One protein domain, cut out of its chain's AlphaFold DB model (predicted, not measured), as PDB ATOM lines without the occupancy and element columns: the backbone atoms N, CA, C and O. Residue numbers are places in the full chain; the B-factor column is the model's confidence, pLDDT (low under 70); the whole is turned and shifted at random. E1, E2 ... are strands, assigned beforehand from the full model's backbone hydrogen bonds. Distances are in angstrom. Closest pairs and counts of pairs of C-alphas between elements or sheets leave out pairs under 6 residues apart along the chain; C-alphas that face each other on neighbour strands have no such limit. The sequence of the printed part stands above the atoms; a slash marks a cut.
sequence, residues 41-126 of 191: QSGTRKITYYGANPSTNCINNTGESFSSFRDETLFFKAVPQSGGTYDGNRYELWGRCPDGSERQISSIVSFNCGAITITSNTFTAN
ATOM      1  N   GLN A  41      70.778 187.062 182.162       74.69
ATOM      2  CA  GLN A  41      71.452 187.491 180.929       74.69
ATOM      3  C   GLN A  41      71.915 186.292 180.092       74.69
ATOM      4  O   GLN A  41      72.621 185.421 180.602       74.69
ATOM      5  N   SER A  42      71.556 186.258 178.806       79.25
ATOM      6  CA  SER A  42      72.028 185.218 177.884       79.25
ATOM      7  C   SER A  42      73.500 185.417 177.503       79.25
ATOM      8  O   SER A  42      74.020 186.534 177.446       79.25
ATOM      9  N   GLY A  43      74.202 184.320 177.245       81.00
ATOM     10  CA  GLY A  43      75.605 184.345 176.864       81.00
ATOM     11  C   GLY A  43      76.130 182.998 176.406       81.00
ATOM     12  O   GLY A  43      75.389 182.023 176.260       81.00
ATOM     13  N   THR A  44      77.439 182.954 176.201       86.31
ATOM     14  CA  THR A  44      78.185 181.723 175.962       86.31
ATOM     15  C   THR A  44      78.930 181.351 177.233       86.31
ATOM     16  O   THR A  44      79.705 182.144 177.764       86.31
ATOM     17  N   ARG A  45      78.722 180.134 177.721       88.62
ATOM     18  CA  ARG A  45      79.460 179.590 178.859       88.62
ATOM     19  C   ARG A  45      80.431 178.537 178.363       88.62
ATOM     20  O   ARG A  45      80.045 177.675 177.579       88.62
ATOM     21  N   LYS A  46      81.675 178.621 178.825       90.81
ATOM     22  CA  LYS A  46      82.709 177.619 178.601       90.81
ATOM     23  C   LYS A  46      82.968 176.892 179.910       90.81
ATOM     24  O   LYS A  46      83.330 177.519 180.907       90.81
ATOM     25  N   ILE A  47      82.803 175.577 179.902       87.62
ATOM     26  CA  ILE A  47      83.190 174.729 181.028       87.62
ATOM     27  C   ILE A  47      84.366 173.860 180.624       87.62
ATOM     28  O   ILE A  47      84.426 173.368 179.499       87.62
ATOM     29  N   THR A  48      85.271 173.654 181.567       87.06
ATOM     30  CA  THR A  48      86.299 172.623 181.494       87.06
ATOM     31  C   THR A  48      86.082 171.701 182.678       87.06
ATOM     32  O   THR A  48      85.898 172.163 183.808       87.06
ATOM     33  N   TYR A  49      86.080 170.400 182.433       81.31
ATOM     34  CA  TYR A  49      85.896 169.398 183.473       81.31
ATOM     35  C   TYR A  49      86.895 168.258 183.297       81.31
ATOM     36  O   TYR A  49      87.430 168.004 182.219       81.31
ATOM     37  N   TYR A  50      87.131 167.578 184.408       78.38
ATOM     38  CA  TYR A  50      87.961 166.399 184.526       78.38
ATOM     39  C   TYR A  50      87.069 165.217 184.905       78.38
ATOM     40  O   TYR A  50      86.434 165.235 185.960       78.38
ATOM     41  N   GLY A  51      87.009 164.207 184.037       73.19
ATOM     42  CA  GLY A  51      86.428 162.909 184.369       73.19
ATOM     43  C   GLY A  51      87.531 161.955 184.813       73.19
ATOM     44  O   GLY A  51      88.475 161.735 184.057       73.19
ATOM     45  N   ALA A  52      87.417 161.391 186.016       67.56
ATOM     46  CA  ALA A  52      88.298 160.328 186.488       67.56
ATOM     47  C   ALA A  52      87.516 159.015 186.530       67.56
ATOM     48  O   ALA A  52      86.493 158.915 187.209       67.56
ATOM     49  N   ASN A  53      88.008 157.984 185.846       61.78
ATOM     50  CA  ASN A  53      87.581 156.621 186.126       61.78
ATOM     51  C   ASN A  53      88.716 155.882 186.858       61.78
ATOM     52  O   ASN A  53      89.798 155.745 186.294       61.78
ATOM     53  N   PRO A  54      88.508 155.412 188.101       55.00
ATOM     54  CA  PRO A  54      89.527 154.645 188.808       55.00
ATOM     55  C   PRO A  54      89.819 153.267 188.181       55.00
ATOM     56  O   PRO A  54      90.855 152.696 188.501       55.00
ATOM     57  N   SER A  55      88.957 152.726 187.302       58.41
ATOM     58  CA  SER A  55      89.149 151.394 186.692       58.41
ATOM     59  C   SER A  55      89.727 151.407 185.272       58.41
ATOM     60  O   SER A  55      90.343 150.432 184.847       58.41
ATOM     61  N   THR A  56      89.568 152.503 184.532       55.31
ATOM     62  CA  THR A  56      90.052 152.652 183.153       55.31
ATOM     63  C   THR A  56      90.702 154.020 183.036       55.31
ATOM     64  O   THR A  56      90.063 154.992 183.415       55.31
ATOM     65  N   ASN A  57      91.926 154.134 182.511       56.53
ATOM     66  CA  ASN A  57      92.677 155.392 182.311       56.53
ATOM     67  C   ASN A  57      91.997 156.395 181.335       56.53
ATOM     68  O   ASN A  57      92.631 156.939 180.434       56.53
ATOM     69  N   CYS A  58      90.698 156.646 181.474       57.56
ATOM     70  CA  CYS A  58      89.914 157.620 180.739       57.56
ATOM     71  C   CYS A  58      90.211 159.000 181.318       57.56
ATOM     72  O   CYS A  58      89.442 159.541 182.104       57.56
ATOM     73  N   ILE A  59      91.373 159.537 180.959       56.44
ATOM     74  CA  ILE A  59      91.763 160.903 181.279       56.44
ATOM     75  C   ILE A  59      91.400 161.755 180.073       56.44
ATOM     76  O   ILE A  59      92.155 161.819 179.108       56.44
ATOM     77  N   ASN A  60      90.254 162.423 180.138       63.59
ATOM     78  CA  ASN A  60      89.862 163.390 179.123       63.59
ATOM     79  C   ASN A  60      89.642 164.735 179.808       63.59
ATOM     80  O   ASN A  60      88.691 164.914 180.566       63.59
ATOM     81  N   ASN A  61      90.564 165.667 179.570       65.38
ATOM     82  CA  ASN A  61      90.348 167.067 179.899       65.38
ATOM     83  C   ASN A  61      89.656 167.695 178.691       65.38
ATOM     84  O   ASN A  61      90.291 167.930 177.660       65.38
ATOM     85  N   THR A  62      88.347 167.892 178.789       71.50
ATOM     86  CA  THR A  62      87.543 168.405 177.679       71.50
ATOM     87  C   THR A  62      86.944 169.743 178.086       71.50
ATOM     88  O   THR A  62      86.444 169.912 179.198       71.50
ATOM     89  N   GLY A  63      87.066 170.718 177.186       80.12
ATOM     90  CA  GLY A  63      86.463 172.033 177.330       80.12
ATOM     91  C   GLY A  63      85.391 172.221 176.268       80.12
ATOM     92  O   GLY A  63      85.685 172.072 175.084       80.12
ATOM     93  N   GLU A  64      84.183 172.581 176.685       82.62
ATOM     94  CA  GLU A  64      83.052 172.803 175.784       82.62
ATOM     95  C   GLU A  64      82.398 174.157 176.035       82.62
ATOM     96  O   GLU A  64      82.352 174.645 177.167       82.62
ATOM     97  N   SER A  65      81.891 174.754 174.957       87.62
ATOM     98  CA  SER A  65      81.173 176.025 174.979       87.62
ATOM     99  C   SER A  65      79.732 175.820 174.532       87.62
ATOM    100  O   SER A  65      79.484 175.153 173.531       87.62
ATOM    101  N   PHE A  66      78.785 176.434 175.233       87.19
ATOM    102  CA  PHE A  66      77.357 176.339 174.924       87.19
ATOM    103  C   PHE A  66      76.612 177.620 175.298       87.19
ATOM    104  O   PHE A  66      77.075 178.430 176.105       87.19
ATOM    105  N   SER A  67      75.418 177.787 174.728       84.12
ATOM    106  CA  SER A  67      74.503 178.858 175.116       84.12
ATOM    107  C   SER A  67      73.976 178.631 176.537       84.12
ATOM    108  O   SER A  67      73.462 177.560 176.882       84.12
ATOM    109  N   SER A  68      74.116 179.647 177.384       84.69
ATOM    110  CA  SER A  68      73.749 179.602 178.801       84.69
ATOM    111  C   SER A  68      73.286 180.965 179.292       84.69
ATOM    112  O   SER A  68      73.303 181.949 178.552       84.69
ATOM    113  N   PHE A  69      72.856 181.009 180.546       84.38
ATOM    114  CA  PHE A  69      72.501 182.237 181.229       84.38
ATOM    115  C   PHE A  69      73.458 182.509 182.387       84.38
ATOM    116  O   PHE A  69      74.050 181.587 182.954       84.38
ATOM    117  N   ARG A  70      73.626 183.786 182.729       82.62
ATOM    118  CA  ARG A  70      74.559 184.234 183.767       82.62
ATOM    119  C   ARG A  70      74.250 183.629 185.137       82.62
ATOM    120  O   ARG A  70      75.165 183.105 185.772       82.62
ATOM    121  N   ASP A  71      72.979 183.646 185.536       80.50
ATOM    122  CA  ASP A  71      72.537 183.276 186.892       80.50
ATOM    123  C   ASP A  71      72.152 181.792 187.004       80.50
ATOM    124  O   ASP A  71      71.622 181.331 188.013       80.50
ATOM    125  N   GLU A  72      72.435 181.021 185.956       86.56
ATOM    126  CA  GLU A  72      72.221 179.584 185.923       86.56
ATOM    127  C   GLU A  72      73.285 178.849 186.751       86.56
ATOM    128  O   GLU A  72      74.491 178.993 186.524       86.56
ATOM    129  N   THR A  73      72.837 178.010 187.689       90.00
ATOM    130  CA  THR A  73      73.701 177.059 188.397       90.00
ATOM    131  C   THR A  73      73.800 175.776 187.585       90.00
ATOM    132  O   THR A  73      72.792 175.118 187.325       90.00
ATOM    133  N   LEU A  74      75.017 175.411 187.185       89.50
ATOM    134  CA  LEU A  74      75.266 174.190 186.427       89.50
ATOM    135  C   LEU A  74      75.399 172.974 187.335       89.50
ATOM    136  O   LEU A  74      76.038 173.044 188.385       89.50
ATOM    137  N   PHE A  75      74.876 171.842 186.879       88.31
ATOM    138  CA  PHE A  75      75.067 170.559 187.539       88.31
ATOM    139  C   PHE A  75      75.023 169.409 186.530       88.31
ATOM    140  O   PHE A  75      74.421 169.510 185.459       88.31
ATOM    141  N   PHE A  76      75.672 168.301 186.886       86.25
ATOM    142  CA  PHE A  76      75.597 167.064 186.121       86.25
ATOM    143  C   PHE A  76      74.522 166.154 186.703       86.25
ATOM    144  O   PHE A  76      74.511 165.878 187.904       86.25
ATOM    145  N   LYS A  77      73.630 165.665 185.844       87.25
ATOM    146  CA  LYS A  77      72.573 164.728 186.219       87.25
ATOM    147  C   LYS A  77      72.945 163.327 185.754       87.25
ATOM    148  O   LYS A  77      73.172 163.120 184.565       87.25
ATOM    149  N   ALA A  78      73.003 162.380 186.689       82.56
ATOM    150  CA  ALA A  78      73.193 160.967 186.377       82.56
ATOM    151  C   ALA A  78      71.924 160.397 185.725       82.56
ATOM    152  O   ALA A  78      70.823 160.542 186.255       82.56
ATOM    153  N   VAL A  79      72.093 159.739 184.586       80.94
ATOM    154  CA  VAL A  79      71.053 159.087 183.798       80.94
ATOM    155  C   VAL A  79      71.456 157.621 183.617       80.94
ATOM    156  O   VAL A  79      72.536 157.352 183.078       80.94
ATOM    157  N   PRO A  80      70.623 156.659 184.055       75.19
ATOM    158  CA  PRO A  80      70.887 155.241 183.835       75.19
ATOM    159  C   PRO A  80      71.020 154.929 182.340       75.19
ATOM    160  O   PRO A  80      70.188 155.362 181.541       75.19
ATOM    161  N   GLN A  81      72.044 154.169 181.948       70.00
ATOM    162  CA  GLN A  81      72.158 153.682 180.573       70.00
ATOM    163  C   GLN A  81      71.418 152.350 180.416       70.00
ATOM    164  O   GLN A  81      71.671 151.392 181.144       70.00
ATOM    165  N   SER A  82      70.523 152.265 179.432       64.44
ATOM    166  CA  SER A  82      69.960 150.986 178.996       64.44
ATOM    167  C   SER A  82      70.911 150.336 177.986       64.44
ATOM    168  O   SER A  82      71.130 150.915 176.923       64.44
ATOM    169  N   GLY A  83      71.455 149.148 178.278       63.34
ATOM    170  CA  GLY A  83      72.211 148.382 177.270       63.34
ATOM    171  C   GLY A  83      73.457 147.619 177.725       63.34
ATOM    172  O   GLY A  83      74.066 146.965 176.890       63.34
ATOM    173  N   GLY A  84      73.831 147.646 179.008       53.62
ATOM    174  CA  GLY A  84      74.701 146.625 179.620       53.62
ATOM    175  C   GLY A  84      76.156 146.517 179.134       53.62
ATOM    176  O   GLY A  84      76.840 145.587 179.541       53.62
ATOM    177  N   THR A  85      76.651 147.422 178.286       53.12
ATOM    178  CA  THR A  85      78.049 147.389 177.810       53.12
ATOM    179  C   THR A  85      79.005 148.269 178.613       53.12
ATOM    180  O   THR A  85      80.217 148.130 178.462       53.12
ATOM    181  N   TYR A  86      78.490 149.139 179.486       56.50
ATOM    182  CA  TYR A  86      79.288 149.997 180.358       56.50
ATOM    183  C   TYR A  86      78.748 149.930 181.789       56.50
ATOM    184  O   TYR A  86      77.567 150.191 182.022       56.50
ATOM    185  N   ASP A  87      79.612 149.607 182.749       56.16
ATOM    186  CA  ASP A  87      79.289 149.690 184.174       56.16
ATOM    187  C   ASP A  87      79.212 151.174 184.583       56.16
ATOM    188  O   ASP A  87      80.238 151.799 184.853       56.16
ATOM    189  N   GLY A  88      78.019 151.786 184.600       62.53
ATOM    190  CA  GLY A  88      77.864 153.140 185.151       62.53
ATOM    191  C   GLY A  88      76.654 153.961 184.698       62.53
ATOM    192  O   GLY A  88      75.749 153.490 184.012       62.53
ATOM    193  N   ASN A  89      76.654 155.233 185.113       68.50
ATOM    194  CA  ASN A  89      75.684 156.249 184.698       68.50
ATOM    195  C   ASN A  89      76.243 157.082 183.536       68.50
ATOM    196  O   ASN A  89      77.428 157.407 183.520       68.50
ATOM    197  N   ARG A  90      75.366 157.512 182.621       76.38
ATOM    198  CA  ARG A  90      75.630 158.664 181.751       76.38
ATOM    199  C   ARG A  90      75.446 159.925 182.579       76.38
ATOM    200  O   ARG A  90      74.462 160.024 183.299       76.38
ATOM    201  N   TYR A  91      76.314 160.914 182.444       79.00
ATOM    202  CA  TYR A  91      76.069 162.227 183.041       79.00
ATOM    203  C   TYR A  91      75.696 163.225 181.959       79.00
ATOM    204  O   TYR A  91      76.401 163.335 180.970       79.00
ATOM    205  N   GLU A  92      74.595 163.945 182.136       85.62
ATOM    206  CA  GLU A  92      74.188 165.030 181.241       85.62
ATOM    207  C   GLU A  92      74.387 166.378 181.919       85.62
ATOM    208  O   GLU A  92      74.252 166.483 183.141       85.62
ATOM    209  N   LEU A  93      74.645 167.423 181.132       87.00
ATOM    210  CA  LEU A  93      74.780 168.774 181.654       87.00
ATOM    211  C   LEU A  93      73.427 169.482 181.695       87.00
ATOM    212  O   LEU A  93      72.756 169.656 180.672       87.00
ATOM    213  N   TRP A  94      73.076 169.953 182.886       91.31
ATOM    214  CA  TRP A  94      71.853 170.686 183.165       91.31
ATOM    215  C   TRP A  94      72.167 172.038 183.802       91.31
ATOM    216  O   TRP A  94      73.225 172.247 184.404       91.31
ATOM    217  N   GLY A  95      71.223 172.959 183.659       90.62
ATOM    218  CA  GLY A  95      71.239 174.249 184.323       90.62
ATOM    219  C   GLY A  95      69.963 174.473 185.114       90.62
ATOM    220  O   GLY A  95      68.879 174.091 184.667       90.62
ATOM    221  N   ARG A  96      70.106 175.063 186.304       91.25
ATOM    222  CA  ARG A  96      68.997 175.471 187.169       91.25
ATOM    223  C   ARG A  96      68.979 176.981 187.332       91.25
ATOM    224  O   ARG A  96      70.004 177.588 187.644       91.25
ATOM    225  N   CYS A  97      67.805 177.561 187.160       85.38
ATOM    226  CA  CYS A  97      67.570 178.996 187.241       85.38
ATOM    227  C   CYS A  97      67.110 179.390 188.657       85.38
ATOM    228  O   CYS A  97      66.698 178.514 189.426       85.38
ATOM    229  N   PRO A  98      67.185 180.677 189.050       79.44
ATOM    230  CA  PRO A  98      66.807 181.110 190.403       79.44
ATOM    231  C   PRO A  98      65.348 180.818 190.781       79.44
ATOM    232  O   PRO A  98      65.040 180.655 191.959       79.44
ATOM    233  N   ASP A  99      64.460 180.713 189.790       78.12
ATOM    234  CA  ASP A  99      63.053 180.327 189.955       78.12
ATOM    235  C   ASP A  99      62.847 178.816 190.191       78.12
ATOM    236  O   ASP A  99      61.724 178.362 190.402       78.12
ATOM    237  N   GLY A 100      63.928 178.030 190.168       85.12
ATOM    238  CA  GLY A 100      63.913 176.580 190.331       85.12
ATOM    239  C   GLY A 100      63.673 175.803 189.037       85.12
ATOM    240  O   GLY A 100      63.736 174.574 189.069       85.12
ATOM    241  N   SER A 101      63.440 176.475 187.904       85.25
ATOM    242  CA  SER A 101      63.314 175.800 186.612       85.25
ATOM    243  C   SER A 101      64.636 175.144 186.201       85.25
ATOM    244  O   SER A 101      65.723 175.697 186.391       85.25
ATOM    245  N   GLU A 102      64.542 173.932 185.651       90.94
ATOM    246  CA  GLU A 102      65.679 173.174 185.130       90.94
ATOM    247  C   GLU A 102      65.577 173.049 183.614       90.94
ATOM    248  O   GLU A 102      64.500 172.785 183.072       90.94
ATOM    249  N   ARG A 103      66.712 173.170 182.924       86.44
ATOM    250  CA  ARG A 103      66.811 172.873 181.494       86.44
ATOM    251  C   ARG A 103      68.021 172.005 181.196       86.44
ATOM    252  O   ARG A 103      69.097 172.179 181.772       86.44
ATOM    253  N   GLN A 104      67.849 171.102 180.242       89.38
ATOM    254  CA  GLN A 104      68.962 170.352 179.688       89.38
ATOM    255  C   GLN A 104      69.770 171.274 178.773       89.38
ATOM    256  O   GLN A 104      69.215 171.928 177.890       89.38
ATOM    257  N   ILE A 105      71.079 171.346 179.000       85.56
ATOM    258  CA  ILE A 105      71.987 172.191 178.218       85.56
ATOM    259  C   ILE A 105      72.629 171.375 177.106       85.56
ATOM    260  O   ILE A 105      72.665 171.808 175.959       85.56
ATOM    261  N   SER A 106      73.140 170.192 177.445       82.69
ATOM    262  CA  SER A 106      73.731 169.281 176.473       82.69
ATOM    263  C   SER A 106      73.670 167.840 176.964       82.69
ATOM    264  O   SER A 106      74.048 167.533 178.096       82.69
ATOM    265  N   SER A 107      73.225 166.951 176.078       73.25
ATOM    266  CA  SER A 107      73.335 165.496 176.224       73.25
ATOM    267  C   SER A 107      74.630 164.944 175.619       73.25
ATOM    268  O   SER A 107      74.940 163.770 175.805       73.25
ATOM    269  N   ILE A 108      75.379 165.762 174.870       60.91
ATOM    270  CA  ILE A 108      76.603 165.357 174.159       60.91
ATOM    271  C   ILE A 108      77.797 165.309 175.119       60.91
ATOM    272  O   ILE A 108      78.685 164.479 174.949       60.91
ATOM    273  N   VAL A 109      77.751 166.113 176.187       63.97
ATOM    274  CA  VAL A 109      78.718 166.135 177.300       63.97
ATOM    275  C   VAL A 109      78.502 164.926 178.218       63.97
ATOM    276  O   VAL A 109      78.249 165.063 179.411       63.97
ATOM    277  N   SER A 110      78.509 163.731 177.627       64.44
ATOM    278  CA  SER A 110      78.261 162.459 178.291       64.44
ATOM    279  C   SER A 110      79.573 161.768 178.632       64.44
ATOM    280  O   SER A 110      80.330 161.391 177.738       64.44
ATOM    281  N   PHE A 111      79.822 161.542 179.924       66.62
ATOM    282  CA  PHE A 111      80.929 160.697 180.388       66.62
ATOM    283  C   PHE A 111      80.416 159.334 180.819       66.62
ATOM    284  O   PHE A 111      79.416 159.242 181.527       66.62
ATOM    285  N   ASN A 112      81.166 158.299 180.440       64.25
ATOM    286  CA  ASN A 112      81.007 156.923 180.913       64.25
ATOM    287  C   ASN A 112      82.055 156.616 182.001       64.25
ATOM    288  O   ASN A 112      82.692 155.567 181.987       64.25
ATOM    289  N   CYS A 113      82.352 157.592 182.860       60.47
ATOM    290  CA  CYS A 113      83.449 157.549 183.831       60.47
ATOM    291  C   CYS A 113      82.912 157.794 185.247       60.47
ATOM    292  O   CYS A 113      81.763 158.201 185.404       60.47
ATOM    293  N   GLY A 114      83.745 157.537 186.262       64.25
ATOM    294  CA  GLY A 114      83.453 157.815 187.671       64.25
ATOM    295  C   GLY A 114      83.313 159.315 187.984       64.25
ATOM    296  O   GLY A 114      82.659 160.059 187.263       64.25
ATOM    297  N   ALA A 115      83.883 159.781 189.096       70.81
ATOM    298  CA  ALA A 115      83.679 161.155 189.565       70.81
ATOM    299  C   ALA A 115      84.052 162.223 188.508       70.81
ATOM    300  O   ALA A 115      85.101 162.141 187.860       70.81
ATOM    301  N   ILE A 116      83.198 163.243 188.373       75.25
ATOM    302  CA  ILE A 116      83.404 164.406 187.498       75.25
ATOM    303  C   ILE A 116      83.706 165.623 188.367       75.25
ATOM    304  O   ILE A 116      82.939 165.952 189.272       75.25
ATOM    305  N   THR A 117      84.782 166.332 188.039       79.06
ATOM    306  CA  THR A 117      85.169 167.582 188.698       79.06
ATOM    307  C   THR A 117      85.206 168.709 187.677       79.06
ATOM    308  O   THR A 117      85.955 168.647 186.705       79.06
ATOM    309  N   ILE A 118      84.430 169.772 187.892       82.62
ATOM    310  CA  ILE A 118      84.534 170.995 187.085       82.62
ATOM    311  C   ILE A 118      85.815 171.724 187.495       82.62
ATOM    312  O   ILE A 118      85.986 172.072 188.660       82.62
ATOM    313  N   THR A 119      86.715 171.950 186.543       86.44
ATOM    314  CA  THR A 119      88.004 172.620 186.772       86.44
ATOM    315  C   THR A 119      87.973 174.088 186.354       86.44
ATOM    316  O   THR A 119      88.741 174.894 186.872       86.44
ATOM    317  N   SER A 120      87.072 174.462 185.443       88.69
ATOM    318  CA  SER A 120      86.837 175.851 185.050       88.69
ATOM    319  C   SER A 120      85.395 176.060 184.594       88.69
ATOM    320  O   SER A 120      84.798 175.184 183.970       88.69
ATOM    321  N   ASN A 121      84.838 177.232 184.889       89.31
ATOM    322  CA  ASN A 121      83.522 177.665 184.431       89.31
ATOM    323  C   ASN A 121      83.579 179.171 184.190       89.31
ATOM    324  O   ASN A 121      83.609 179.956 185.139       89.31
ATOM    325  N   THR A 122      83.629 179.571 182.925       91.06
ATOM    326  CA  THR A 122      83.654 180.977 182.532       91.06
ATOM    327  C   THR A 122      82.412 181.311 181.723       91.06
ATOM    328  O   THR A 122      81.986 180.557 180.851       91.06
ATOM    329  N   PHE A 123      81.807 182.455 182.029       86.44
ATOM    330  CA  PHE A 123      80.649 182.967 181.310       86.44
ATOM    331  C   PHE A 123      81.037 184.245 180.578       86.44
ATOM    332  O   PHE A 123      81.485 185.211 181.197       86.44
ATOM    333  N   THR A 124      80.830 184.247 179.268       85.19
ATOM    334  CA  THR A 124      80.929 185.428 178.423       85.19
ATOM    335  C   THR A 124      79.515 185.831 178.054       85.19
ATOM    336  O   THR A 124      78.848 185.141 177.280       85.19
ATOM    337  N   ALA A 125      79.040 186.937 178.623       74.69
ATOM    338  CA  ALA A 125      77.753 187.498 178.246       74.69
ATOM    339  C   ALA A 125      77.709 187.730 176.732       74.69
ATOM    340  O   ALA A 125      78.699 188.173 176.138       74.69
ATOM    341  N   ASN A 126      76.556 187.469 176.114       71.56
ATOM    342  CA  ASN A 126      76.308 188.047 174.803       71.56
ATOM    343  C   ASN A 126      76.436 189.560 174.979       71.56
ATOM    344  O   ASN A 126      76.035 190.103 176.009       71.56
TER     345      ASN A 126
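Overview. This is residues 41 to 126 of the 191 residues of an uncharacterized protein of Nostoc sp. RF31YmG (UniProt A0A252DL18). Two small, strongly twisted sheets of three strands lie partly face to face, as a loose sandwich with few contacts between its layers: E2, E1 and E6 make one, E3, E4 and E5 the other. The strands run roughly along the long axis, E5 slanting across it, and the loops of residues 52 to 59 and 81 to 88 lie at the same end. The printed part has 86 residues, with no named helix and six named strands, E1 to E6 along the chain; the sheet orders are E2 - E1 - E6 and E3 - E4 - E5, both antiparallel, and the class is all strand. The whole is compact, with a radius of gyration of the C-alphas of 13.7 A, and elongated, spanning 40 by 24 by 16 A.

Arrangement. E1, residues 41 to 51, is the inner strand of the first sheet and forms a hairpin with E2, residues 60 to 69. They are antiparallel at 162 degrees between directions, with N 45 and O 66 within hydrogen-bond range at 2.9 A. On the other side of E1 is E6, residues 116 to 125, antiparallel at 159 degrees, with N 46 and O 122 at 2.8 A. E3, residues 73 to 80, begins a meander, each strand the antiparallel neighbour of the one before. E3 and E4, residues 89 to 96, form a hairpin at 151 degrees, with N 77 and O 92 at 2.9 A. E4 and E5, residues 102 to 106, form another at 124 degrees, with N 95 and O 103 at 2.9 A. Between the sheets, E2 and E5 have 3 pairs of C-alphas within 8 A, the closest those of Phe 66 and Ile 105, 7.5 A apart. E3 and E6 are near each other, with 6 pairs within 10 A. E1 is apart from E3, E4 and E5.

Along the chain. E1 begins at C-alpha 41, (71.452, 187.491, 180.929), and measures 29.0 A; it bends by 56 degrees at residue 44. E2 measures 25.7 A and bends by 60 degrees at residue 66. E3 begins at C-alpha 73, (73.701, 177.059, 188.397), and measures 22.5 A. E4 measures 20.5 A and bends by 52 degrees at residue 93; E5 measures 12.4 A. E6 measures 25.5 A, bends by 59 degrees at residue 119 and ends at C-alpha 125, (77.753, 187.498, 178.246).

Size, cuts and confidence. The two C-alphas farthest apart are those of Gly 84 and Asn 126, 41.7 A. The printed part has no cut and no long link; the links E2 to E3 and E4 to E5 are tight. The mean pLDDT of the printed part is 76.7, and residues 52 to 61, 82 to 89 and 108 to 114 are under 70.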